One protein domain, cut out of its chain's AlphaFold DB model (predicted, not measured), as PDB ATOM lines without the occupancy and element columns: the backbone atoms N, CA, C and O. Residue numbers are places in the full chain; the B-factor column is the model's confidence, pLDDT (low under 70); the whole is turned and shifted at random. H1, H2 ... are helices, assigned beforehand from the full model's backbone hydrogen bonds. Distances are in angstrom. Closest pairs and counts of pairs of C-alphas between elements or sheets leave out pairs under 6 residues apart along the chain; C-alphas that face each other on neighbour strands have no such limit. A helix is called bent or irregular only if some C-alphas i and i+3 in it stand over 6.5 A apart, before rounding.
ATOM      1  N   LEU A  13     145.461  57.134 135.228       94.06
ATOM      2  CA  LEU A  13     144.501  56.118 135.655       94.06
ATOM      3  C   LEU A  13     144.020  55.238 134.497       94.06
ATOM      4  O   LEU A  13     143.918  54.028 134.647       94.06
ATOM      5  N   ARG A  14     143.748  55.821 133.323       93.56
ATOM      6  CA  ARG A  14     143.229  55.072 132.169       93.56
ATOM      7  C   ARG A  14     144.303  54.192 131.537       93.56
ATOM      8  O   ARG A  14     144.018  53.056 131.174       93.56
ATOM      9  N   VAL A  15     145.520  54.721 131.398       95.06
ATOM     10  CA  VAL A  15     146.667  53.954 130.891       95.06
ATOM     11  C   VAL A  15     147.021  52.842 131.874       95.06
ATOM     12  O   VAL A  15     147.117  51.686 131.471       95.06
ATOM     13  N   GLY A  16     147.143  53.181 133.161       95.62
ATOM     14  CA  GLY A  16     147.397  52.221 134.228       95.62
ATOM     15  C   GLY A  16     146.341  51.122 134.275       95.62
ATOM     16  O   GLY A  16     146.701  49.956 134.314       95.62
ATOM     17  N   ALA A  17     145.053  51.459 134.161       97.12
ATOM     18  CA  ALA A  17     143.980  50.467 134.157       97.12
ATOM     19  C   ALA A  17     144.017  49.538 132.934       97.12
ATOM     20  O   ALA A  17     143.759  48.346 133.065       97.12
ATOM     21  N   PHE A  18     144.364  50.051 131.749       97.50
ATOM     22  CA  PHE A  18     144.489  49.224 130.546       97.50
ATOM     23  C   PHE A  18     145.606  48.178 130.689       97.50
ATOM     24  O   PHE A  18     145.370  46.990 130.486       97.50
ATOM     25  N   TYR A  19     146.809  48.607 131.080       98.00
ATOM     26  CA  TYR A  19     147.931  47.689 131.309       98.00
ATOM     27  C   TYR A  19     147.724  46.816 132.552       98.00
ATOM     28  O   TYR A  19     148.138  45.661 132.567       98.00
ATOM     29  N   GLY A  20     147.031  47.339 133.562       97.56
ATOM     30  CA  GLY A  20     146.619  46.610 134.754       97.56
ATOM     31  C   GLY A  20     145.671  45.469 134.414       97.56
ATOM     32  O   GLY A  20     145.889  44.363 134.883       97.56
ATOM     33  N   ALA A  21     144.690  45.680 133.532       98.25
ATOM     34  CA  ALA A  21     143.794  44.620 133.067       98.25
ATOM     35  C   ALA A  21     144.547  43.487 132.348       98.25
ATOM     36  O   ALA A  21     144.244  42.316 132.564       98.25
ATOM     37  N   LEU A  22     145.568  43.817 131.548       98.25
ATOM     38  CA  LEU A  22     146.459  42.807 130.964       98.25
ATOM     39  C   LEU A  22     147.245  42.061 132.052       98.25
ATOM     40  O   LEU A  22     147.378  40.845 131.985       98.25
ATOM     41  N   GLY A  23     147.717  42.774 133.077       97.56
ATOM     42  CA  GLY A  23     148.383  42.172 134.233       97.56
ATOM     43  C   GLY A  23     147.466  41.229 135.015       97.56
ATOM     44  O   GLY A  23     147.893  40.147 135.396       97.56
ATOM     45  N   VAL A  24     146.191  41.587 135.191       98.00
ATOM     46  CA  VAL A  24     145.179  40.715 135.808       98.00
ATOM     47  C   VAL A  24     144.986  39.437 134.994       98.00
ATOM     48  O   VAL A  24     144.899  38.359 135.574       98.00
ATOM     49  N   ALA A  25     144.967  39.525 133.660       97.00
ATOM     50  CA  ALA A  25     144.899  38.338 132.809       97.00
ATOM     51  C   ALA A  25     146.137  37.442 132.980       97.00
ATOM     52  O   ALA A  25     145.998  36.228 133.088       97.00
ATOM     53  N   VAL A  26     147.336  38.032 133.069       96.75
ATOM     54  CA  VAL A  26     148.571  37.285 133.363       96.75
ATOM     55  C   VAL A  26     148.496  36.609 134.734       96.75
ATOM     56  O   VAL A  26     148.832  35.435 134.827       96.75
ATOM     57  N   ALA A  27     147.994  37.296 135.765       95.50
ATOM     58  CA  ALA A  27     147.813  36.720 137.099       95.50
ATOM     59  C   ALA A  27     146.818  35.558 137.103       95.50
ATOM     60  O   ALA A  27     147.057  34.538 137.740       95.50
ATOM     61  N   ALA A  28     145.722  35.675 136.352       94.19
ATOM     62  CA  ALA A  28     144.768  34.584 136.199       94.19
ATOM     63  C   ALA A  28     145.406  33.367 135.515       94.19
ATOM     64  O   ALA A  28     145.206  32.242 135.966       94.19
ATOM     65  N   VAL A  29     146.203  33.588 134.463       92.75
ATOM     66  CA  VAL A  29     146.950  32.512 133.799       92.75
ATOM     67  C   VAL A  29     147.958  31.890 134.758       92.75
ATOM     68  O   VAL A  29     147.981  30.678 134.882       92.75
ATOM     69  N   GLU A  30     148.753  32.676 135.473       92.44
ATOM     70  CA  GLU A  30     149.724  32.152 136.439       92.44
ATOM     71  C   GLU A  30     149.049  31.340 137.553       92.44
ATOM     72  O   GLU A  30     149.457  30.212 137.825       92.44
ATOM     73  N   GLY A  31     147.960  31.853 138.130       88.25
ATOM     74  CA  GLY A  31     147.231  31.177 139.200       88.25
ATOM     75  C   GLY A  31     146.453  29.930 138.762       88.25
ATOM     76  O   GLY A  31     146.197  29.054 139.588       88.25
ATOM     77  N   PHE A  32     146.061  29.816 137.489       87.94
ATOM     78  CA  PHE A  32     145.191  28.730 137.017       87.94
ATOM     79  C   PHE A  32     145.741  27.929 135.830       87.94
ATOM     80  O   PHE A  32     145.073  27.010 135.368       87.94
ATOM     81  N   ALA A  33     146.954  28.186 135.340       82.88
ATOM     82  CA  ALA A  33     147.507  27.454 134.193       82.88
ATOM     83  C   ALA A  33     147.546  25.942 134.433       82.88
ATOM     84  O   ALA A  33     147.210  25.171 133.540       82.88
ATOM     85  N   LEU A  34     147.907  25.519 135.647       79.25
ATOM     86  CA  LEU A  34     147.980  24.102 136.001       79.25
ATOM     87  C   LEU A  34     146.599  23.428 136.017       79.25
ATOM     88  O   LEU A  34     146.504  22.252 135.696       79.25
ATOM     89  N   PHE A  35     145.521  24.173 136.277       77.50
ATOM     90  CA  PHE A  35     144.149  23.654 136.191       77.50
ATOM     91  C   PHE A  35     143.710  23.310 134.774       77.50
ATOM     92  O   PHE A  35     142.825  22.481 134.580       77.50
ATOM     93  N   LEU A  36     144.297  23.971 133.779       81.06
ATOM     94  CA  LEU A  36     143.971  23.737 132.375       81.06
ATOM     95  C   LEU A  36     144.701  22.509 131.816       81.06
ATOM     96  O   LEU A  36     144.470  22.134 130.666       81.06
ATOM     97  N   LEU A  37     145.584  21.896 132.608       85.38
ATOM     98  CA  LEU A  37     146.423  20.779 132.207       85.38
ATOM     99  C   LEU A  37     145.999  19.510 132.940       85.38
ATOM    100  O   LEU A  37     145.928  19.475 134.164       85.38
ATOM    101  N   ASP A  38     145.788  18.435 132.185       85.81
ATOM    102  CA  ASP A  38     145.668  17.099 132.761       85.81
ATOM    103  C   ASP A  38     147.079  16.597 133.129       85.81
ATOM    104  O   ASP A  38     147.916  16.434 132.223       85.81
ATOM    105  N   PRO A  39     147.374  16.325 134.418       84.38
ATOM    106  CA  PRO A  39     148.664  15.800 134.853       84.38
ATOM    107  C   PRO A  39     149.067  14.521 134.143       84.38
ATOM    108  O   PRO A  39     150.257  14.232 134.114       84.38
ATOM    109  N   ARG A  40     148.115  13.734 133.620       86.81
ATOM    110  CA  ARG A  40     148.328  12.432 132.973       86.81
ATOM    111  C   ARG A  40     148.645  12.579 131.489       86.81
ATOM    112  O   ARG A  40     149.571  11.929 131.005       86.81
ATOM    113  N   ALA A  41     147.944  13.469 130.794       88.50
ATOM    114  CA  ALA A  41     148.176  13.734 129.374       88.50
ATOM    115  C   ALA A  41     149.373  14.668 129.115       88.50
ATOM    116  O   ALA A  41     149.991  14.605 128.053       88.50
ATOM    117  N   THR A  42     149.724  15.520 130.081       89.75
ATOM    118  CA  THR A  42     150.807  16.505 129.935       89.75
ATOM    119  C   THR A  42     152.185  15.854 130.099       89.75
ATOM    120  O   THR A  42     152.371  14.925 130.892       89.75
ATOM    121  N   SER A  43     153.183  16.326 129.344       91.25
ATOM    122  CA  SER A  43     154.568  15.864 129.481       91.25
ATOM    123  C   SER A  43     155.186  16.332 130.806       91.25
ATOM    124  O   SER A  43     154.933  17.440 131.278       91.25
ATOM    125  N   ALA A  44     156.037  15.495 131.406       88.44
ATOM    126  CA  ALA A  44     156.636  15.793 132.710       88.44
ATOM    127  C   ALA A  44     157.571  17.017 132.672       88.44
ATOM    128  O   ALA A  44     157.563  17.814 133.606       88.44
ATOM    129  N   TRP A  45     158.302  17.210 131.565       90.75
ATOM    130  CA  TRP A  45     159.157  18.384 131.371       90.75
ATOM    131  C   TRP A  45     158.363  19.693 131.360       90.75
ATOM    132  O   TRP A  45     158.823  20.692 131.904       90.75
ATOM    133  N   LEU A  46     157.162  19.691 130.767       90.75
ATOM    134  CA  LEU A  46     156.324  20.883 130.679       90.75
ATOM    135  C   LEU A  46     155.731  21.219 132.047       90.75
ATOM    136  O   LEU A  46     155.733  22.382 132.436       90.75
ATOM    137  N   LEU A  47     155.285  20.205 132.794       88.81
ATOM    138  CA  LEU A  47     154.833  20.381 134.175       88.81
ATOM    139  C   LEU A  47     155.948  20.978 135.044       88.81
ATOM    140  O   LEU A  47     155.720  21.989 135.700       88.81
ATOM    141  N   ALA A  48     157.158  20.411 134.985       88.12
ATOM    142  CA  ALA A  48     158.311  20.914 135.730       88.12
ATOM    143  C   ALA A  48     158.665  22.361 135.338       88.12
ATOM    144  O   ALA A  48     158.809  23.224 136.201       88.12
ATOM    145  N   ALA A  49     158.730  22.652 134.034       89.94
ATOM    146  CA  ALA A  49     159.044  23.988 133.539       89.94
ATOM    147  C   ALA A  49     158.002  25.031 133.970       89.94
ATOM    148  O   ALA A  49     158.362  26.146 134.344       89.94
ATOM    149  N   LEU A  50     156.711  24.692 133.932       89.06
ATOM    150  CA  LEU A  50     155.659  25.609 134.366       89.06
ATOM    151  C   LEU A  50     155.704  25.853 135.875       89.06
ATOM    152  O   LEU A  50     155.557  26.999 136.288       89.06
ATOM    153  N   THR A  51     155.945  24.823 136.688       87.31
ATOM    154  CA  THR A  51     156.074  24.988 138.143       87.31
ATOM    155  C   THR A  51     157.214  25.940 138.515       87.31
ATOM    156  O   THR A  51     157.022  26.797 139.377       87.31
ATOM    157  N   ASP A  52     158.357  25.855 137.832       88.25
ATOM    158  CA  ASP A  52     159.534  26.662 138.178       88.25
ATOM    159  C   ASP A  52     159.536  28.060 137.537       88.25
ATOM    160  O   ASP A  52     159.897  29.048 138.183       88.25
ATOM    161  N   PHE A  53     159.142  28.181 136.264       91.25
ATOM    162  CA  PHE A  53     159.332  29.425 135.506       91.25
ATOM    163  C   PHE A  53     158.096  30.321 135.432       91.25
ATOM    164  O   PHE A  53     158.246  31.525 135.205       91.25
ATOM    165  N   LEU A  54     156.885  29.789 135.615       91.31
ATOM    166  CA  LEU A  54     155.663  30.577 135.432       91.31
ATOM    167  C   LEU A  54     155.555  31.768 136.406       91.31
ATOM    168  O   LEU A  54     155.259  32.867 135.927       91.31
ATOM    169  N   PRO A  55     155.880  31.637 137.712       91.31
ATOM    170  CA  PRO A  55     155.851  32.777 138.635       91.31
ATOM    171  C   PRO A  55     156.859  33.875 138.259       91.31
ATOM    172  O   PRO A  55     156.555  35.069 138.318       91.31
ATOM    173  N   LEU A  56     158.060  33.482 137.814       93.62
ATOM    174  CA  LEU A  56     159.095  34.415 137.353       93.62
ATOM    175  C   LEU A  56     158.664  35.146 136.077       93.62
ATOM    176  O   LEU A  56     158.853  36.360 135.961       93.62
ATOM    177  N   LEU A  57     158.057  34.422 135.135       94.50
ATOM    178  CA  LEU A  57     157.535  34.990 133.897       94.50
ATOM    179  C   LEU A  57     156.411  35.994 134.177       94.50
ATOM    180  O   LEU A  57     156.401  37.081 133.596       94.50
ATOM    181  N   ALA A  58     155.498  35.661 135.092       95.50
ATOM    182  CA  ALA A  58     154.417  36.543 135.511       95.50
ATOM    183  C   ALA A  58     154.961  37.829 136.150       95.50
ATOM    184  O   ALA A  58     154.585  38.929 135.742       95.50
ATOM    185  N   LEU A  59     155.927  37.712 137.066       95.56
ATOM    186  CA  LEU A  59     156.592  38.865 137.674       95.56
ATOM    187  C   LEU A  59     157.259  39.768 136.625       95.56
ATOM    188  O   LEU A  59     157.071  40.989 136.644       95.56
ATOM    189  N   ALA A  60     158.009  39.182 135.689       97.19
ATOM    190  CA  ALA A  60     158.644  39.925 134.604       97.19
ATOM    191  C   ALA A  60     157.606  40.646 133.728       97.19
ATOM    192  O   ALA A  60     157.791  41.815 133.375       97.19
ATOM    193  N   ALA A  61     156.483  39.987 133.429       97.69
ATOM    194  CA  ALA A  61     155.377  40.585 132.694       97.69
ATOM    195  C   ALA A  61     154.750  41.762 133.459       97.69
ATOM    196  O   ALA A  61     154.514  42.808 132.856       97.69
ATOM    197  N   TYR A  62     154.538  41.656 134.775       97.56
ATOM    198  CA  TYR A  62     154.012  42.763 135.586       97.56
ATOM    199  C   TYR A  62     154.929  43.988 135.545       97.56
ATOM    200  O   TYR A  62     154.459  45.109 135.333       97.56
ATOM    201  N   ILE A  63     156.242  43.776 135.680       97.94
ATOM    202  CA  ILE A  63     157.251  44.840 135.589       97.94
ATOM    203  C   ILE A  63     157.215  45.492 134.202       97.94
ATOM    204  O   ILE A  63     157.175  46.721 134.094       97.94
ATOM    205  N   LEU A  64     157.180  44.687 133.138       98.25
ATOM    206  CA  LEU A  64     157.111  45.178 131.764       98.25
ATOM    207  C   LEU A  64     155.834  45.993 131.516       98.25
ATOM    208  O   LEU A  64     155.900  47.080 130.948       98.25
ATOM    209  N   LEU A  65     154.674  45.504 131.956       98.38
ATOM    210  CA  LEU A  65     153.390  46.189 131.792       98.38
ATOM    211  C   LEU A  65     153.352  47.519 132.552       98.38
ATOM    212  O   LEU A  65     152.898  48.525 132.003       98.38
ATOM    213  N   ALA A  66     153.886  47.559 133.773       97.81
ATOM    214  CA  ALA A  66     154.032  48.794 134.538       97.81
ATOM    215  C   ALA A  66     154.973  49.791 133.839       97.81
ATOM    216  O   ALA A  66     154.655  50.979 133.733       97.81
ATOM    217  N   ALA A  67     156.092  49.311 133.287       97.81
ATOM    218  CA  ALA A  67     157.007  50.138 132.511       97.81
ATOM    219  C   ALA A  67     156.348  50.687 131.234       97.81
ATOM    220  O   ALA A  67     156.489  51.870 130.918       97.81
ATOM    221  N   LEU A  68     155.567  49.869 130.523       97.56
ATOM    222  CA  LEU A  68     154.801  50.298 129.352       97.56
ATOM    223  C   LEU A  68     153.741  51.342 129.719       97.56
ATOM    224  O   LEU A  68     153.611  52.343 129.008       97.56
ATOM    225  N   ALA A  69     153.036  51.172 130.840       96.69
ATOM    226  CA  ALA A  69     152.096  52.169 131.343       96.69
ATOM    227  C   ALA A  69     152.798  53.512 131.609       96.69
ATOM    228  O   ALA A  69     152.361  54.560 131.120       96.69
ATOM    229  N   ALA A  70     153.943  53.471 132.294       96.12
ATOM    230  CA  ALA A  70     154.774  54.638 132.572       96.12
ATOM    231  C   ALA A  70     155.362  55.287 131.307       96.12
ATOM    232  O   ALA A  70     155.551  56.502 131.274       96.12
ATOM    233  N   LEU A  71     155.632  54.524 130.243       95.06
ATOM    234  CA  LEU A  71     156.097  55.047 128.951       95.06
ATOM    235  C   LEU A  71     154.971  55.691 128.133       95.06
ATOM    236  O   LEU A  71     155.207  56.660 127.408       95.06
ATOM    237  N   ARG A  72     153.750  55.160 128.230       92.81
ATOM    238  CA  ARG A  72     152.602  55.606 127.429       92.81
ATOM    239  C   ARG A  72     151.855  56.783 128.034       92.81
ATOM    240  O   ARG A  72     151.209  57.517 127.284       92.81
ATOM    241  N   VAL A  73     151.955  56.993 129.345       91.81
ATOM    242  CA  VAL A  73     151.291  58.125 129.993       91.81
ATOM    243  C   VAL A  73     151.830  59.461 129.477       91.81
ATOM    244  O   VAL A  73     153.024  59.619 129.173       91.81
ATOM    245  N   ARG A  74     150.926  60.437 129.395       85.25
ATOM    246  CA  ARG A  74     151.227  61.850 129.168       85.25
ATOM    247  C   ARG A  74     150.515  62.686 130.233       85.25
ATOM    248  O   ARG A  74     149.416  62.291 130.628       85.25
ATOM    249  N   PRO A  75     151.091  63.823 130.657       78.38
ATOM    250  CA  PRO A  75     150.447  64.680 131.639       78.38
ATOM    251  C   PRO A  75     149.077  65.146 131.148       78.38
ATOM    252  O   PRO A  75     148.946  65.621 130.019       78.38
ATOM    253  N   VAL A  76     148.052  64.977 131.985       71.94
ATOM    254  CA  VAL A  76     146.662  65.351 131.642       71.94
ATOM    255  C   VAL A  76     146.442  66.851 131.779       71.94
ATOM    256  O   VAL A  76     145.668  67.444 131.029       71.94
ATOM    257  N   PRO A  83     157.421  72.735 136.353       83.94
ATOM    258  CA  PRO A  83     158.139  72.135 135.233       83.94
ATOM    259  C   PRO A  83     157.492  70.826 134.750       83.94
ATOM    260  O   PRO A  83     156.926  70.057 135.526       83.94
ATOM    261  N   TYR A  84     157.638  70.517 133.460       84.44
ATOM    262  CA  TYR A  84     157.052  69.315 132.847       84.44
ATOM    263  C   TYR A  84     157.538  68.001 133.492       84.44
ATOM    264  O   TYR A  84     156.782  67.044 133.656       84.44
ATOM    265  N   ARG A  85     158.813  67.954 133.891       87.19
ATOM    266  CA  ARG A  85     159.470  66.759 134.441       87.19
ATOM    267  C   ARG A  85     158.812  66.206 135.722       87.19
ATOM    268  O   ARG A  85     158.469  65.026 135.704       87.19
ATOM    269  N   PRO A  86     158.613  66.976 136.810       88.75
ATOM    270  CA  PRO A  86     157.958  66.472 138.021       88.75
ATOM    271  C   PRO A  86     156.514  66.016 137.776       88.75
ATOM    272  O   PRO A  86     156.090  65.018 138.353       88.75
ATOM    273  N   GLN A  87     155.776  66.674 136.877       90.06
ATOM    274  CA  GLN A  87     154.423  66.237 136.517       90.06
ATOM    275  C   GLN A  87     154.441  64.897 135.775       90.06
ATOM    276  O   GLN A  87     153.660  64.002 136.091       90.06
ATOM    277  N   LEU A  88     155.377  64.718 134.837       91.06
ATOM    278  CA  LEU A  88     155.552  63.446 134.141       91.06
ATOM    279  C   LEU A  88     155.983  62.322 135.093       91.06
ATOM    280  O   LEU A  88     155.504  61.202 134.956       91.06
ATOM    281  N   MET A  89     156.859  62.616 136.060       94.00
ATOM    282  CA  MET A  89     157.254  61.667 137.108       94.00
ATOM    283  C   MET A  89     156.053  61.207 137.930       94.00
ATOM    284  O   MET A  89     155.860  60.004 138.086       94.00
ATOM    285  N   ARG A  90     155.229  62.147 138.411       93.75
ATOM    286  CA  ARG A  90     154.013  61.855 139.184       93.75
ATOM    287  C   ARG A  90     153.053  60.965 138.401       93.75
ATOM    288  O   ARG A  90     152.621  59.932 138.905       93.75
ATOM    289  N   ASP A  91     152.742  61.345 137.166       94.50
ATOM    290  CA  ASP A  91     151.748  60.635 136.363       94.50
ATOM    291  C   ASP A  91     152.264  59.252 135.916       94.50
ATOM    292  O   ASP A  91     151.494  58.293 135.868       94.50
ATOM    293  N   ALA A  92     153.566  59.108 135.652       95.38
ATOM    294  CA  ALA A  92     154.188  57.814 135.363       95.38
ATOM    295  C   ALA A  92     154.217  56.890 136.586       95.38
ATOM    296  O   ALA A  92     153.910  55.705 136.453       95.38
ATOM    297  N   ALA A  93     154.512  57.434 137.769       97.19
ATOM    298  CA  ALA A  93     154.440  56.695 139.024       97.19
ATOM    299  C   ALA A  93     153.017  56.200 139.294       97.19
ATOM    300  O   ALA A  93     152.812  55.022 139.573       97.19
ATOM    301  N   LEU A  94     152.023  57.080 139.137       96.81
ATOM    302  CA  LEU A  94     150.619  56.742 139.347       96.81
ATOM    303  C   LEU A  94     150.138  55.673 138.357       96.81
ATOM    304  O   LEU A  94     149.489  54.717 138.767       96.81
ATOM    305  N   ALA A  95     150.472  55.801 137.069       97.44
ATOM    306  CA  ALA A  95     150.087  54.816 136.060       97.44
ATOM    307  C   ALA A  95     150.652  53.419 136.374       97.44
ATOM    308  O   ALA A  95     149.919  52.435 136.296       97.44
ATOM    309  N   ALA A  96     151.926  53.331 136.764       98.00
ATOM    310  CA  ALA A  96     152.562  52.068 137.139       98.00
ATOM    311  C   ALA A  96     152.035  51.508 138.474       98.00
ATOM    312  O   ALA A  96     151.824  50.303 138.595       98.00
ATOM    313  N   ALA A  97     151.750  52.371 139.454       98.12
ATOM    314  CA  ALA A  97     151.147  51.965 140.721       98.12
ATOM    315  C   ALA A  97     149.746  51.371 140.518       98.12
ATOM    316  O   ALA A  97     149.427  50.355 141.125       98.12
ATOM    317  N   VAL A  98     148.927  51.933 139.619       98.31
ATOM    318  CA  VAL A  98     147.611  51.360 139.276       98.31
ATOM    319  C   VAL A  98     147.746  49.934 138.735       98.31
ATOM    320  O   VAL A  98     146.961  49.074 139.129       98.31
ATOM    321  N   VAL A  99     148.752  49.656 137.895       98.50
ATOM    322  CA  VAL A  99     149.045  48.282 137.439       98.50
ATOM    323  C   VAL A  99     149.325  47.376 138.639       98.50
ATOM    324  O   VAL A  99     148.705  46.321 138.757       98.50
ATOM    325  N   GLY A 100     150.197  47.810 139.555       98.00
ATOM    326  CA  GLY A 100     150.530  47.063 140.771       98.00
ATOM    327  C   GLY A 100     149.324  46.783 141.667       98.00
ATOM    328  O   GLY A 100     149.140  45.645 142.089       98.00
ATOM    329  N   VAL A 101     148.454  47.776 141.884       98.38
ATOM    330  CA  VAL A 101     147.219  47.606 142.667       98.38
ATOM    331  C   VAL A 101     146.301  46.581 142.013       98.38
ATOM    332  O   VAL A 101     145.807  45.688 142.692       98.38
ATOM    333  N   MET A 102     146.068  46.684 140.702       98.56
ATOM    334  CA  MET A 102     145.174  45.760 140.002       98.56
ATOM    335  C   MET A 102     145.692  44.322 140.038       98.56
ATOM    336  O   MET A 102     144.927  43.412 140.351       98.56
ATOM    337  N   VAL A 103     146.983  44.122 139.765       97.88
ATOM    338  CA  VAL A 103     147.623  42.800 139.841       97.88
ATOM    339  C   VAL A 103     147.598  42.269 141.274       97.88
ATOM    340  O   VAL A 103     147.256  41.112 141.484       97.88
ATOM    341  N   GLY A 104     147.892  43.109 142.267       96.94
ATOM    342  CA  GLY A 104     147.884  42.726 143.677       96.94
ATOM    343  C   GLY A 104     146.498  42.330 144.190       96.94
ATOM    344  O   GLY A 104     146.362  41.328 144.887       96.94
ATOM    345  N   LEU A 105     145.455  43.073 143.807       97.44
ATOM    346  CA  LEU A 105     144.068  42.722 144.121       97.44
ATOM    347  C   LEU A 105     143.645  41.427 143.428       97.44
ATOM    348  O   LEU A 105     142.996  40.592 144.053       97.44
ATOM    349  N   ALA A 106     144.027  41.239 142.161       97.12
ATOM    350  CA  ALA A 106     143.775  39.986 141.466       97.12
ATOM    351  C   ALA A 106     144.463  38.822 142.181       97.12
ATOM    352  O   ALA A 106     143.784  37.867 142.532       97.12
ATOM    353  N   ALA A 107     145.755  38.930 142.496       94.62
ATOM    354  CA  ALA A 107     146.482  37.908 143.243       94.62
ATOM    355  C   ALA A 107     145.780  37.559 144.565       94.62
ATOM    356  O   ALA A 107     145.569  36.386 144.843       94.62
ATOM    357  N   LEU A 108     145.319  38.558 145.328       95.00
ATOM    358  CA  LEU A 108     144.572  38.334 146.571       95.00
ATOM    359  C   LEU A 108     143.293  37.511 146.343       95.00
ATOM    360  O   LEU A 108     143.032  36.557 147.077       95.00
ATOM    361  N   VAL A 109     142.506  37.864 145.322       95.38
ATOM    362  CA  VAL A 109     141.278  37.137 144.967       95.38
ATOM    363  C   VAL A 109     141.605  35.714 144.524       95.38
ATOM    364  O   VAL A 109     140.998  34.773 145.030       95.38
ATOM    365  N   LEU A 110     142.573  35.535 143.622       94.69
ATOM    366  CA  LEU A 110     142.948  34.222 143.095       94.69
ATOM    367  C   LEU A 110     143.492  33.318 144.206       94.69
ATOM    368  O   LEU A 110     143.059  32.175 144.310       94.69
ATOM    369  N   THR A 111     144.345  33.832 145.096       93.81
ATOM    370  CA  THR A 111     144.815  33.094 146.279       93.81
ATOM    371  C   THR A 111     143.653  32.709 147.189       93.81
ATOM    372  O   THR A 111     143.595  31.574 147.649       93.81
ATOM    373  N   GLY A 112     142.695  33.612 147.423       93.62
ATOM    374  CA  GLY A 112     141.494  33.295 148.198       93.62
ATOM    375  C   GLY A 112     140.676  32.161 147.575       93.62
ATOM    376  O   GLY A 112     140.255  31.248 148.283       93.62
ATOM    377  N   LEU A 113     140.499  32.177 146.251       94.06
ATOM    378  CA  LEU A 113     139.809  31.119 145.509       94.06
ATOM    379  C   LEU A 113     140.565  29.784 145.590       94.06
ATOM    380  O   LEU A 113     139.954  28.754 145.863       94.06
ATOM    381  N   GLN A 114     141.886  29.798 145.410       93.38
ATOM    382  CA  GLN A 114     142.743  28.612 145.518       93.38
ATOM    383  C   GLN A 114     142.749  28.018 146.932       93.38
ATOM    384  O   GLN A 114     142.725  26.801 147.087       93.38
ATOM    385  N   ALA A 115     142.746  28.864 147.964       92.44
ATOM    386  CA  ALA A 115     142.726  28.438 149.363       92.44
ATOM    387  C   ALA A 115     141.364  27.877 149.808       92.44
ATOM    388  O   ALA A 115     141.283  27.230 150.853       92.44
ATOM    389  N   THR A 116     140.292  28.155 149.060       92.31
ATOM    390  CA  THR A 116     138.917  27.799 149.440       92.31
ATOM    391  C   THR A 116     138.247  26.926 148.386       92.31
ATOM    392  O   THR A 116     138.235  25.709 148.527       92.31
ATOM    393  N   LEU A 117     137.703  27.537 147.331       92.50
ATOM    394  CA  LEU A 117     136.863  26.878 146.333       92.50
ATOM    395  C   LEU A 117     137.584  25.796 145.539       92.50
ATOM    396  O   LEU A 117     136.932  24.860 145.102       92.50
ATOM    397  N   PHE A 118     138.893  25.944 145.344       92.31
ATOM    398  CA  PHE A 118     139.675  25.058 144.484       92.31
ATOM    399  C   PHE A 118     140.716  24.223 145.241       92.31
ATOM    400  O   PHE A 118     141.585  23.597 144.634       92.31
ATOM    401  N   ALA A 119     140.683  24.237 146.576       92.00
ATOM    402  CA  ALA A 119     141.723  23.612 147.388       92.00
ATOM    403  C   ALA A 119     141.788  22.089 147.188       92.00
ATOM    404  O   ALA A 119     142.871  21.500 147.220       92.00
ATOM    405  N   ASP A 120     140.647  21.430 146.987       92.56
ATOM    406  CA  ASP A 120     140.583  19.976 146.800       92.56
ATOM    407  C   ASP A 120     141.126  19.548 145.438       92.56
ATOM    408  O   ASP A 120     141.890  18.583 145.347       92.56
ATOM    409  N   GLU A 121     140.816  20.306 144.393       91.38
ATOM    410  CA  GLU A 121     141.314  20.085 143.045       91.38
ATOM    411  C   GLU A 121     142.824  20.321 142.962       91.38
ATOM    412  O   GLU A 121     143.525  19.502 142.368       91.38
ATOM    413  N   ILE A 122     143.356  21.364 143.618       91.38
ATOM    414  CA  ILE A 122     144.814  21.583 143.701       91.38
ATOM    415  C   ILE A 122     145.480  20.406 144.413       91.38
ATOM    416  O   ILE A 122     146.494  19.893 143.946       91.38
ATOM    417  N   ARG A 123     144.896  19.919 145.514       92.69
ATOM    418  CA  ARG A 123     145.414  18.744 146.236       92.69
ATOM    419  C   ARG A 123     145.381  17.475 145.388       92.69
ATOM    420  O   ARG A 123     146.287  16.647 145.481       92.69
ATOM    421  N   ALA A 124     144.344  17.284 144.576       92.62
ATOM    422  CA  ALA A 124     144.269  16.171 143.635       92.62
ATOM    423  C   ALA A 124     145.341  16.292 142.542       92.62
ATOM    424  O   ALA A 124     146.112  15.354 142.350       92.62
ATOM    425  N   PHE A 125     145.455  17.465 141.912       91.12
ATOM    426  CA  PHE A 125     146.483  17.759 140.917       91.12
ATOM    427  C   PHE A 125     147.892  17.521 141.474       91.12
ATOM    428  O   PHE A 125     148.689  16.823 140.852       91.12
ATOM    429  N   ALA A 126     148.190  18.036 142.670       91.94
ATOM    430  CA  ALA A 126     149.493  17.904 143.315       91.94
ATOM    431  C   ALA A 126     149.884  16.434 143.530       91.94
ATOM    432  O   ALA A 126     151.005  16.052 143.196       91.94
ATOM    433  N   ARG A 127     148.954  15.597 144.011       93.81
ATOM    434  CA  ARG A 127     149.184  14.154 144.213       93.81
ATOM    435  C   ARG A 127     149.524  13.421 142.917       93.81
ATOM    436  O   ARG A 127     150.326  12.491 142.937       93.81
ATOM    437  N   GLU A 128     148.929  13.829 141.800       92.31
ATOM    438  CA  GLU A 128     149.175  13.202 140.497       92.31
ATOM    439  C   GLU A 128     150.426  13.751 139.794       92.31
ATOM    440  O   GLU A 128     151.196  12.987 139.206       92.31
ATOM    441  N   ALA A 129     150.660  15.062 139.863       90.88
ATOM    442  CA  ALA A 129     151.754  15.733 139.165       90.88
ATOM    443  C   ALA A 129     153.110  15.569 139.874       90.88
ATOM    444  O   ALA A 129     154.131  15.361 139.213       90.88
ATOM    445  N   ALA A 130     153.137  15.620 141.209       92.44
ATOM    446  CA  ALA A 130     154.369  15.592 141.997       92.44
ATOM    447  C   ALA A 130     155.305  14.400 141.718       92.44
ATOM    448  O   ALA A 130     156.498  14.641 141.513       92.44
ATOM    449  N   PRO A 131     154.841  13.130 141.661       93.38
ATOM    450  CA  PRO A 131     155.735  12.010 141.368       93.38
ATOM    451  C   PRO A 131     156.331  12.094 139.959       93.38
ATOM    452  O   PRO A 131     157.485  11.721 139.761       93.38
ATOM    453  N   ARG A 132     155.580  12.626 138.987       92.69
ATOM    454  CA  ARG A 132     156.049  12.783 137.603       92.69
ATOM    455  C   ARG A 132     157.107  13.871 137.479       92.69
ATOM    456  O   ARG A 132     158.119  13.657 136.818       92.69
ATOM    457  N   ILE A 133     156.880  15.015 138.124       90.69
ATOM    458  CA  ILE A 133     157.839  16.125 138.155       90.69
ATOM    459  C   ILE A 133     159.125  15.676 138.854       90.69
ATOM    460  O   ILE A 133     160.204  15.855 138.301       90.69
ATOM    461  N   ALA A 134     159.026  15.034 140.025       92.06
ATOM    462  CA  ALA A 134     160.199  14.557 140.756       92.06
ATOM    463  C   ALA A 134     161.011  13.527 139.956       92.06
ATOM    464  O   ALA A 134     162.235  13.611 139.927       92.06
ATOM    465  N   ALA A 135     160.342  12.594 139.269       91.25
ATOM    466  CA  ALA A 135     161.014  11.621 138.409       91.25
ATOM    467  C   ALA A 135     161.777  12.300 137.260       91.25
ATOM    468  O   ALA A 135     162.941  11.981 137.040       91.25
ATOM    469  N   TYR A 136     161.153  13.268 136.582       90.31
ATOM    470  CA  TYR A 136     161.792  14.013 135.495       90.31
ATOM    471  C   TYR A 136     162.975  14.867 135.972       90.31
ATOM    472  O   TYR A 136     164.028  14.898 135.335       90.31
ATOM    473  N   VAL A 137     162.826  15.551 137.111       89.69
ATOM    474  CA  VAL A 137     163.909  16.352 137.699       89.69
ATOM    475  C   VAL A 137     165.079  15.457 138.100       89.69
ATOM    476  O   VAL A 137     166.221  15.809 137.835       89.69
ATOM    477  N   GLU A 138     164.821  14.288 138.691       90.06
ATOM    478  CA  GLU A 138     165.868  13.331 139.062       90.06
ATOM    479  C   GLU A 138     166.547  12.696 137.836       90.06
ATOM    480  O   GLU A 138     167.752  12.461 137.863       90.06
ATOM    481  N   GLU A 139     165.809  12.452 136.752       89.19
ATOM    482  CA  GLU A 139     166.380  12.027 135.469       89.19
ATOM    483  C   GLU A 139     167.333  13.096 134.917       89.19
ATOM    484  O   GLU A 139     168.518  12.822 134.742       89.19
ATOM    485  N   THR A 140     166.857  14.337 134.785       88.38
ATOM    486  CA  THR A 140     167.656  15.484 134.309       88.38
ATOM    487  C   THR A 140     168.879  15.722 135.198       88.38
ATOM    488  O   THR A 140     169.979  16.009 134.732       88.38
ATOM    489  N   ARG A 141     168.708  15.569 136.513       88.56
ATOM    490  CA  ARG A 141     169.770  15.699 137.511       88.56
ATOM    491  C   ARG A 141     170.921  14.731 137.259       88.56
ATOM    492  O   ARG A 141     172.070  15.121 137.428       88.56
ATOM    493  N   ARG A 142     170.644  13.483 136.876       89.38
ATOM    494  CA  ARG A 142     171.685  12.465 136.641       89.38
ATOM    495  C   ARG A 142     172.547  12.758 135.417       89.38
ATOM    496  O   ARG A 142     173.634  12.202 135.308       89.38
ATOM    497  N   GLU A 143     172.079  13.625 134.526       89.06
ATOM    498  CA  GLU A 143     172.815  14.058 133.338       89.06
ATOM    499  C   GLU A 143     173.797  15.206 133.634       89.06
ATOM    500  O   GLU A 143     174.665  15.509 132.815       89.06
ATOM    501  N   LEU A 144     173.695  15.843 134.806       87.12
ATOM    502  CA  LEU A 144     174.563  16.947 135.216       87.12
ATOM    503  C   LEU A 144     175.882  16.436 135.809       87.12
ATOM    504  O   LEU A 144     175.910  15.523 136.632       87.12
ATOM    505  N   SER A 145     176.988  17.091 135.443       86.81
ATOM    506  CA  SER A 145     178.329  16.787 135.964       86.81
ATOM    507  C   SER A 145     178.493  17.092 137.457       86.81
ATOM    508  O   SER A 145     179.317  16.468 138.117       86.81
ATOM    509  N   ASP A 146     177.718  18.048 137.974       88.31
ATOM    510  CA  ASP A 146     177.631  18.394 139.395       88.31
ATOM    511  C   ASP A 146     176.146  18.520 139.782       88.31
ATOM    512  O   ASP A 146     175.534  19.577 139.587       88.31
ATOM    513  N   PRO A 147     175.502  17.415 140.197       83.62
ATOM    514  CA  PRO A 147     174.064  17.395 140.390       83.62
ATOM    515  C   PRO A 147     173.653  18.123 141.683       83.62
ATOM    516  O   PRO A 147     174.219  17.851 142.746       83.62
ATOM    517  N   PRO A 148     172.591  18.957 141.656       83.19
ATOM    518  CA  PRO A 148     171.999  19.520 142.873       83.19
ATOM    519  C   PRO A 148     171.475  18.413 143.815       83.19
ATOM    520  O   PRO A 148     171.488  17.238 143.455       83.19
ATOM    521  N   PRO A 149     171.006  18.716 145.037       85.69
ATOM    522  CA  PRO A 149     170.409  17.711 145.922       85.69
ATOM    523  C   PRO A 149     169.187  16.996 145.298       85.69
ATOM    524  O   PRO A 149     168.490  17.597 144.481       85.69
ATOM    525  N   PRO A 150     168.897  15.732 145.684       82.12
ATOM    526  CA  PRO A 150     167.735  15.001 145.179       82.12
ATOM    527  C   PRO A 150     166.432  15.698 145.559       82.12
ATOM    528  O   PRO A 150     166.276  16.164 146.692       82.12
ATOM    529  N   VAL A 151     165.471  15.677 144.638       86.31
ATOM    530  CA  VAL A 151     164.119  16.195 144.861       86.31
ATOM    531  C   VAL A 151     163.153  15.022 144.999       86.31
ATOM    532  O   VAL A 151     163.003  14.199 144.102       86.31
ATOM    533  N   SER A 152     162.488  14.933 146.146       91.56
ATOM    534  CA  SER A 152     161.472  13.913 146.417       91.56
ATOM    535  C   SER A 152     160.086  14.355 145.949       91.56
ATOM    536  O   SER A 152     159.741  15.536 146.015       91.56
ATOM    537  N   ALA A 153     159.241  13.391 145.575       91.31
ATOM    538  CA  ALA A 153     157.841  13.653 145.236       91.31
ATOM    539  C   ALA A 153     157.106  14.399 146.363       91.31
ATOM    540  O   ALA A 153     156.390  15.351 146.093       91.31
ATOM    541  N   GLY A 154     157.363  14.055 147.630       91.12
ATOM    542  CA  GLY A 154     156.769  14.757 148.771       91.12
ATOM    543  C   GLY A 154     157.245  16.209 148.935       91.12
ATOM    544  O   GLY A 154     156.515  17.029 149.484       91.12
ATOM    545  N   GLN A 155     158.451  16.561 148.470       90.50
ATOM    546  CA  GLN A 155     158.880  17.966 148.404       90.50
ATOM    547  C   GLN A 155     158.123  18.717 147.308       90.50
ATOM    548  O   GLN A 155     157.615  19.800 147.583       90.50
ATOM    549  N   VAL A 156     158.001  18.135 146.111       90.31
ATOM    550  CA  VAL A 156     157.253  18.749 145.001       90.31
ATOM    551  C   VAL A 156     155.774  18.889 145.351       90.31
ATOM    552  O   VAL A 156     155.190  19.947 145.154       90.31
ATOM    553  N   GLU A 157     155.176  17.858 145.941       92.00
ATOM    554  CA  GLU A 157     153.773  17.872 146.347       92.00
ATOM    555  C   GLU A 157     153.494  19.007 147.332       92.00
ATOM    556  O   GLU A 157     152.484  19.685 147.186       92.00
ATOM    557  N   ARG A 158     154.402  19.259 148.289       90.69
ATOM    558  CA  ARG A 158     154.302  20.395 149.219       90.69
ATOM    559  C   ARG A 158     154.370  21.750 148.525       90.69
ATOM    560  O   ARG A 158     153.699  22.670 148.977       90.69
ATOM    561  N   LEU A 159     155.163  21.879 147.461       88.50
ATOM    562  CA  LEU A 159     155.254  23.114 146.674       88.50
ATOM    563  C   LEU A 159     153.991  23.366 145.846       88.50
ATOM    564  O   LEU A 159     153.628  24.515 145.626       88.50
ATOM    565  N   LEU A 160     153.325  22.297 145.415       89.62
ATOM    566  CA  LEU A 160     152.083  22.356 144.648       89.62
ATOM    567  C   LEU A 160     150.827  22.429 145.523       89.62
ATOM    568  O   LEU A 160     149.729  22.519 144.978       89.62
ATOM    569  N   GLN A 161     150.951  22.346 146.854       92.25
ATOM    570  CA  GLN A 161     149.794  22.455 147.743       92.25
ATOM    571  C   GLN A 161     149.094  23.807 147.561       92.25
ATOM    572  O   GLN A 161     149.757  24.813 147.288       92.25
ATOM    573  N   PRO A 162     147.763  23.857 147.755       90.69
ATOM    574  CA  PRO A 162     147.058  25.125 147.739       90.69
ATOM    575  C   PRO A 162     147.607  26.059 148.828       90.69
ATOM    576  O   PRO A 162     148.031  25.589 149.891       90.69
ATOM    577  N   PRO A 163     147.562  27.382 148.600       90.50
ATOM    578  CA  PRO A 163     147.876  28.347 149.640       90.50
ATOM    579  C   PRO A 163     146.931  28.169 150.831       90.50
ATOM    580  O   PRO A 163     145.761  27.810 150.684       90.50
ATOM    581  N   SER A 164     147.431  28.452 152.029       89.62
ATOM    582  CA  SER A 164     146.610  28.476 153.233       89.62
ATOM    583  C   SER A 164     145.899  29.830 153.377       89.62
ATOM    584  O   SER A 164     146.396  30.850 152.894       89.62
ATOM    585  N   PRO A 165     144.777  29.910 154.116       82.50
ATOM    586  CA  PRO A 165     144.153  31.197 154.433       82.50
ATOM    587  C   PRO A 165     145.103  32.185 155.131       82.50
ATOM    588  O   PRO A 165     144.970  33.396 154.961       82.50
ATOM    589  N   GLY A 166     146.091  31.683 155.885       84.62
ATOM    590  CA  GLY A 166     147.127  32.508 156.515       84.62
ATOM    591  C   GLY A 166     148.055  33.203 155.511       84.62
ATOM    592  O   GLY A 166     148.586  34.274 155.807       84.62
ATOM    593  N   ASP A 167     148.192  32.661 154.298       89.31
ATOM    594  CA  ASP A 167     149.039  33.231 153.248       89.31
ATOM    595  C   ASP A 167     148.432  34.485 152.605       89.31
ATOM    596  O   ASP A 167     149.160  35.275 152.000       89.31
ATOM    597  N   LEU A 168     147.135  34.753 152.809       89.69
ATOM    598  CA  LEU A 168     146.486  35.984 152.342       89.69
ATOM    599  C   LEU A 168     147.172  37.244 152.882       89.69
ATOM    600  O   LEU A 168     147.337  38.221 152.151       89.69
ATOM    601  N   GLY A 169     147.625  37.217 154.140       89.94
ATOM    602  CA  GLY A 169     148.365  38.334 154.729       89.94
ATOM    603  C   GLY A 169     149.705  38.572 154.030       89.94
ATOM    604  O   GLY A 169     150.084  39.717 153.772       89.94
ATOM    605  N   ARG A 170     150.398  37.493 153.648       91.75
ATOM    606  CA  ARG A 170     151.651  37.564 152.888       91.75
ATOM    607  C   ARG A 170     151.415  38.090 151.475       91.75
ATOM    608  O   ARG A 170     152.174  38.940 151.017       91.75
ATOM    609  N   VAL A 171     150.350  37.643 150.807       92.81
ATOM    610  CA  VAL A 171     149.963  38.138 149.477       92.81
ATOM    611  C   VAL A 171     149.614  39.623 149.528       92.81
ATOM    612  O   VAL A 171     150.091  40.379 148.688       92.81
ATOM    613  N   LEU A 172     148.877  40.071 150.547       94.19
ATOM    614  CA  LEU A 172     148.575  41.488 150.748       94.19
ATOM    615  C   LEU A 172     149.848  42.326 150.949       94.19
ATOM    616  O   LEU A 172     150.006  43.373 150.319       94.19
ATOM    617  N   GLY A 173     150.777  41.855 151.788       94.25
ATOM    618  CA  GLY A 173     152.070  42.511 151.997       94.25
ATOM    619  C   GLY A 173     152.893  42.598 150.708       94.25
ATOM    620  O   GLY A 173     153.379  43.672 150.350       94.25
ATOM    621  N   ASN A 174     152.980  41.496 149.959       94.19
ATOM    622  CA  ASN A 174     153.665  41.452 148.667       94.19
ATOM    623  C   ASN A 174     152.999  42.366 147.629       94.19
ATOM    624  O   ASN A 174     153.698  43.040 146.878       94.19
ATOM    625  N   ALA A 175     151.668  42.442 147.605       94.38
ATOM    626  CA  ALA A 175     150.918  43.336 146.729       94.38
ATOM    627  C   ALA A 175     151.203  44.812 147.042       94.38
ATOM    628  O   ALA A 175     151.422  45.610 146.126       94.38
ATOM    629  N   ALA A 176     151.253  45.179 148.326       96.62
ATOM    630  CA  ALA A 176     151.602  46.530 148.750       96.62
ATOM    631  C   ALA A 176     153.043  46.891 148.352       96.62
ATOM    632  O   ALA A 176     153.268  47.917 147.707       96.62
ATOM    633  N   LEU A 177     154.010  46.019 148.658       96.94
ATOM    634  CA  LEU A 177     155.414  46.214 148.288       96.94
ATOM    635  C   LEU A 177     155.605  46.275 146.769       96.94
ATOM    636  O   LEU A 177     156.284  47.172 146.273       96.94
ATOM    637  N   GLY A 178     154.961  45.375 146.027       95.31
ATOM    638  CA  GLY A 178     154.976  45.356 144.568       95.31
ATOM    639  C   GLY A 178     154.397  46.639 143.979       95.31
ATOM    640  O   GLY A 178     154.998  47.235 143.093       95.31
ATOM    641  N   THR A 179     153.286  47.134 144.522       97.81
ATOM    642  CA  THR A 179     152.685  48.411 144.104       97.81
ATOM    643  C   THR A 179     153.642  49.582 144.308       97.81
ATOM    644  O   THR A 179     153.826  50.394 143.399       97.81
ATOM    645  N   ILE A 180     154.279  49.661 145.480       98.00
ATOM    646  CA  ILE A 180     155.257  50.710 145.795       98.00
ATOM    647  C   ILE A 180     156.452  50.619 144.843       98.00
ATOM    648  O   ILE A 180     156.853  51.626 144.258       98.00
ATOM    649  N   PHE A 181     156.989  49.415 144.645       98.12
ATOM    650  CA  PHE A 181     158.115  49.164 143.752       98.12
ATOM    651  C   PHE A 181     157.801  49.567 142.304       98.12
ATOM    652  O   PHE A 181     158.564  50.313 141.689       98.12
ATOM    653  N   LEU A 182     156.655  49.140 141.768       98.00
ATOM    654  CA  LEU A 182     156.233  49.483 140.409       98.00
ATOM    655  C   LEU A 182     155.955  50.985 140.266       98.00
ATOM    656  O   LEU A 182     156.331  51.583 139.258       98.00
ATOM    657  N   GLY A 183     155.373  51.624 141.284       97.62
ATOM    658  CA  GLY A 183     155.214  53.077 141.327       97.62
ATOM    659  C   GLY A 183     156.556  53.817 141.283       97.62
ATOM    660  O   GLY A 183     156.722  54.751 140.497       97.62
ATOM    661  N   ALA A 184     157.546  53.369 142.060       98.19
ATOM    662  CA  ALA A 184     158.898  53.930 142.048       98.19
ATOM    663  C   ALA A 184     159.592  53.742 140.687       98.19
ATOM    664  O   ALA A 184     160.201  54.679 140.163       98.19
ATOM    665  N   LEU A 185     159.436  52.569 140.065       97.88
ATOM    666  CA  LEU A 185     159.904  52.309 138.703       97.88
ATOM    667  C   LEU A 185     159.250  53.265 137.693       97.88
ATOM    668  O   LEU A 185     159.936  53.850 136.852       97.88
ATOM    669  N   GLY A 186     157.936  53.479 137.800       97.25
ATOM    670  CA  GLY A 186     157.213  54.445 136.978       97.25
ATOM    671  C   GLY A 186     157.743  55.870 137.150       97.25
ATOM    672  O   GLY A 186     157.979  56.561 136.156       97.25
ATOM    673  N   ALA A 187     158.015  56.291 138.388       96.62
ATOM    674  CA  ALA A 187     158.616  57.593 138.680       96.62
ATOM    675  C   ALA A 187     159.992  57.751 138.013       96.62
ATOM    676  O   ALA A 187     160.260  58.783 137.391       96.62
ATOM    677  N   LEU A 188     160.846  56.722 138.090       97.00
ATOM    678  CA  LEU A 188     162.160  56.698 137.443       97.00
ATOM    679  C   LEU A 188     162.036  56.836 135.920       97.00
ATOM    680  O   LEU A 188     162.710  57.673 135.316       97.00
ATOM    681  N   ILE A 189     161.133  56.076 135.298       96.00
ATOM    682  CA  ILE A 189     160.860  56.163 133.857       96.00
ATOM    683  C   ILE A 189     160.389  57.574 133.485       96.00
ATOM    684  O   ILE A 189     160.900  58.165 132.531       96.00
ATOM    685  N   GLY A 190     159.461  58.154 134.250       93.69
ATOM    686  CA  GLY A 190     159.009  59.531 134.048       93.69
ATOM    687  C   GLY A 190     160.149  60.549 134.174       93.69
ATOM    688  O   GLY A 190     160.245  61.474 133.366       93.69
ATOM    689  N   ALA A 191     161.064  60.347 135.124       93.12
ATOM    690  CA  ALA A 191     162.215  61.220 135.343       93.12
ATOM    691  C   ALA A 191     163.189  61.191 134.161       93.12
ATOM    692  O   ALA A 191     163.664  62.249 133.739       93.12
ATOM    693  N   LEU A 192     163.463  59.993 133.636       92.81
ATOM    694  CA  LEU A 192     164.315  59.777 132.469       92.81
ATOM    695  C   LEU A 192     163.682  60.389 131.220       92.81
ATOM    696  O   LEU A 192     164.328  61.171 130.526       92.81
ATOM    697  N   ARG A 193     162.393  60.131 130.975       91.56
ATOM    698  CA  ARG A 193     161.649  60.720 129.849       91.56
ATOM    699  C   ARG A 193     161.633  62.249 129.900       91.56
ATOM    700  O   ARG A 193     161.792  62.900 128.871       91.56
ATOM    701  N   GLY A 194     161.477  62.826 131.091       83.12
ATOM    702  CA  GLY A 194     161.467  64.275 131.290       83.12
ATOM    703  C   GLY A 194     162.816  64.956 131.036       83.12
ATOM    704  O   GLY A 194     162.831  66.157 130.791       83.12
ATOM    705  N   ARG A 195     163.936  64.216 131.051       80.69
ATOM    706  CA  ARG A 195     165.274  64.739 130.715       80.69
ATOM    707  C   ARG A 195     165.469  64.933 129.207       80.69
ATOM    708  O   ARG A 195     166.172  65.852 128.812       80.69
TER     709      ARG A 195
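Overview. This is residues 13 to 76 and 83 to 195 of the 209 residues of an uncharacterized protein of Rubrobacter xylanophilus (strain DSM 9941 / NBRC 16129 / PRD-1) (UniProt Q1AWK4). Four helices, H1, H2b, H3 and H6, form a long up-and-down bundle, each running against the one before it in the chain. At one end the bent helix H4 crosses over as a cap, with short H5 packed on it. The 177 printed residues hold six named helices, H1 to H6 in order, and no named strand: all helix. The whole is loose, with a radius of gyration of the C-alphas of 19.5 A and spans of 61 by 42 by 27 A.

Along the chain. The longest helix, H3, residues 84 to 115, covers 46.4 A from C-alpha 84 at (157.052, 69.315, 132.847). H6, residues 167 to 195, covers 42.0 A and ends at (165.274, 64.739, 130.715). H1, residues 13 to 36, covers 32.6 A; it is irregular, with C-alphas 31 and 34 7.8 A apart, and has a kink of 40 degrees near residue 30. H2, residues 44 to 72, and H4, residues 119 to 142, were each assigned as one helix by hydrogen bonds but are bent: C-alphas 52 and 55 are 7.2 A apart, C-alphas 128 and 131 6.7 A. Their arms are H2a, 44 to 52, H2b, 55 to 72, H4a, 119 to 128, and H4b, 131 to 142. H5 is residues 153 to 159.

Arrangement. H3 touches H6 at a shallow tilt of 21 degrees, opposite ways; their closest C-alphas, Ala 93 and Gly 186, are 4.1 A apart. H3 touches H1, closest C-alphas Gly 20 and Val 99 at 4.0 A. H2b touches H1, closest C-alphas Gly 16 and Ala 69 at 5.5 A. H1 and H6 are apart. H2a touches H4b, about perpendicular at 89 degrees, closest C-alphas Ala 48 and Ile 133 at 5.4 A. H5 touches H4b, closest C-alphas Pro 131 and Ala 153 at 4.7 A. Every O i to N i+4 pair is within hydrogen-bond range in H2a, H2b, H3, H4a, H4b, H5 and H6; in H1, 17 of 20 are.

Size, cuts and confidence. The C-alphas of Pro 83 and Arg 142, the two farthest apart, are 61.2 A apart. Residues 77 to 82 are not printed; C-alphas 76 and 83 are 13.8 A apart across this cut. Of the links printed whole, H3 to H4 is tight and the others are short. No printed residue is under pLDDT 70.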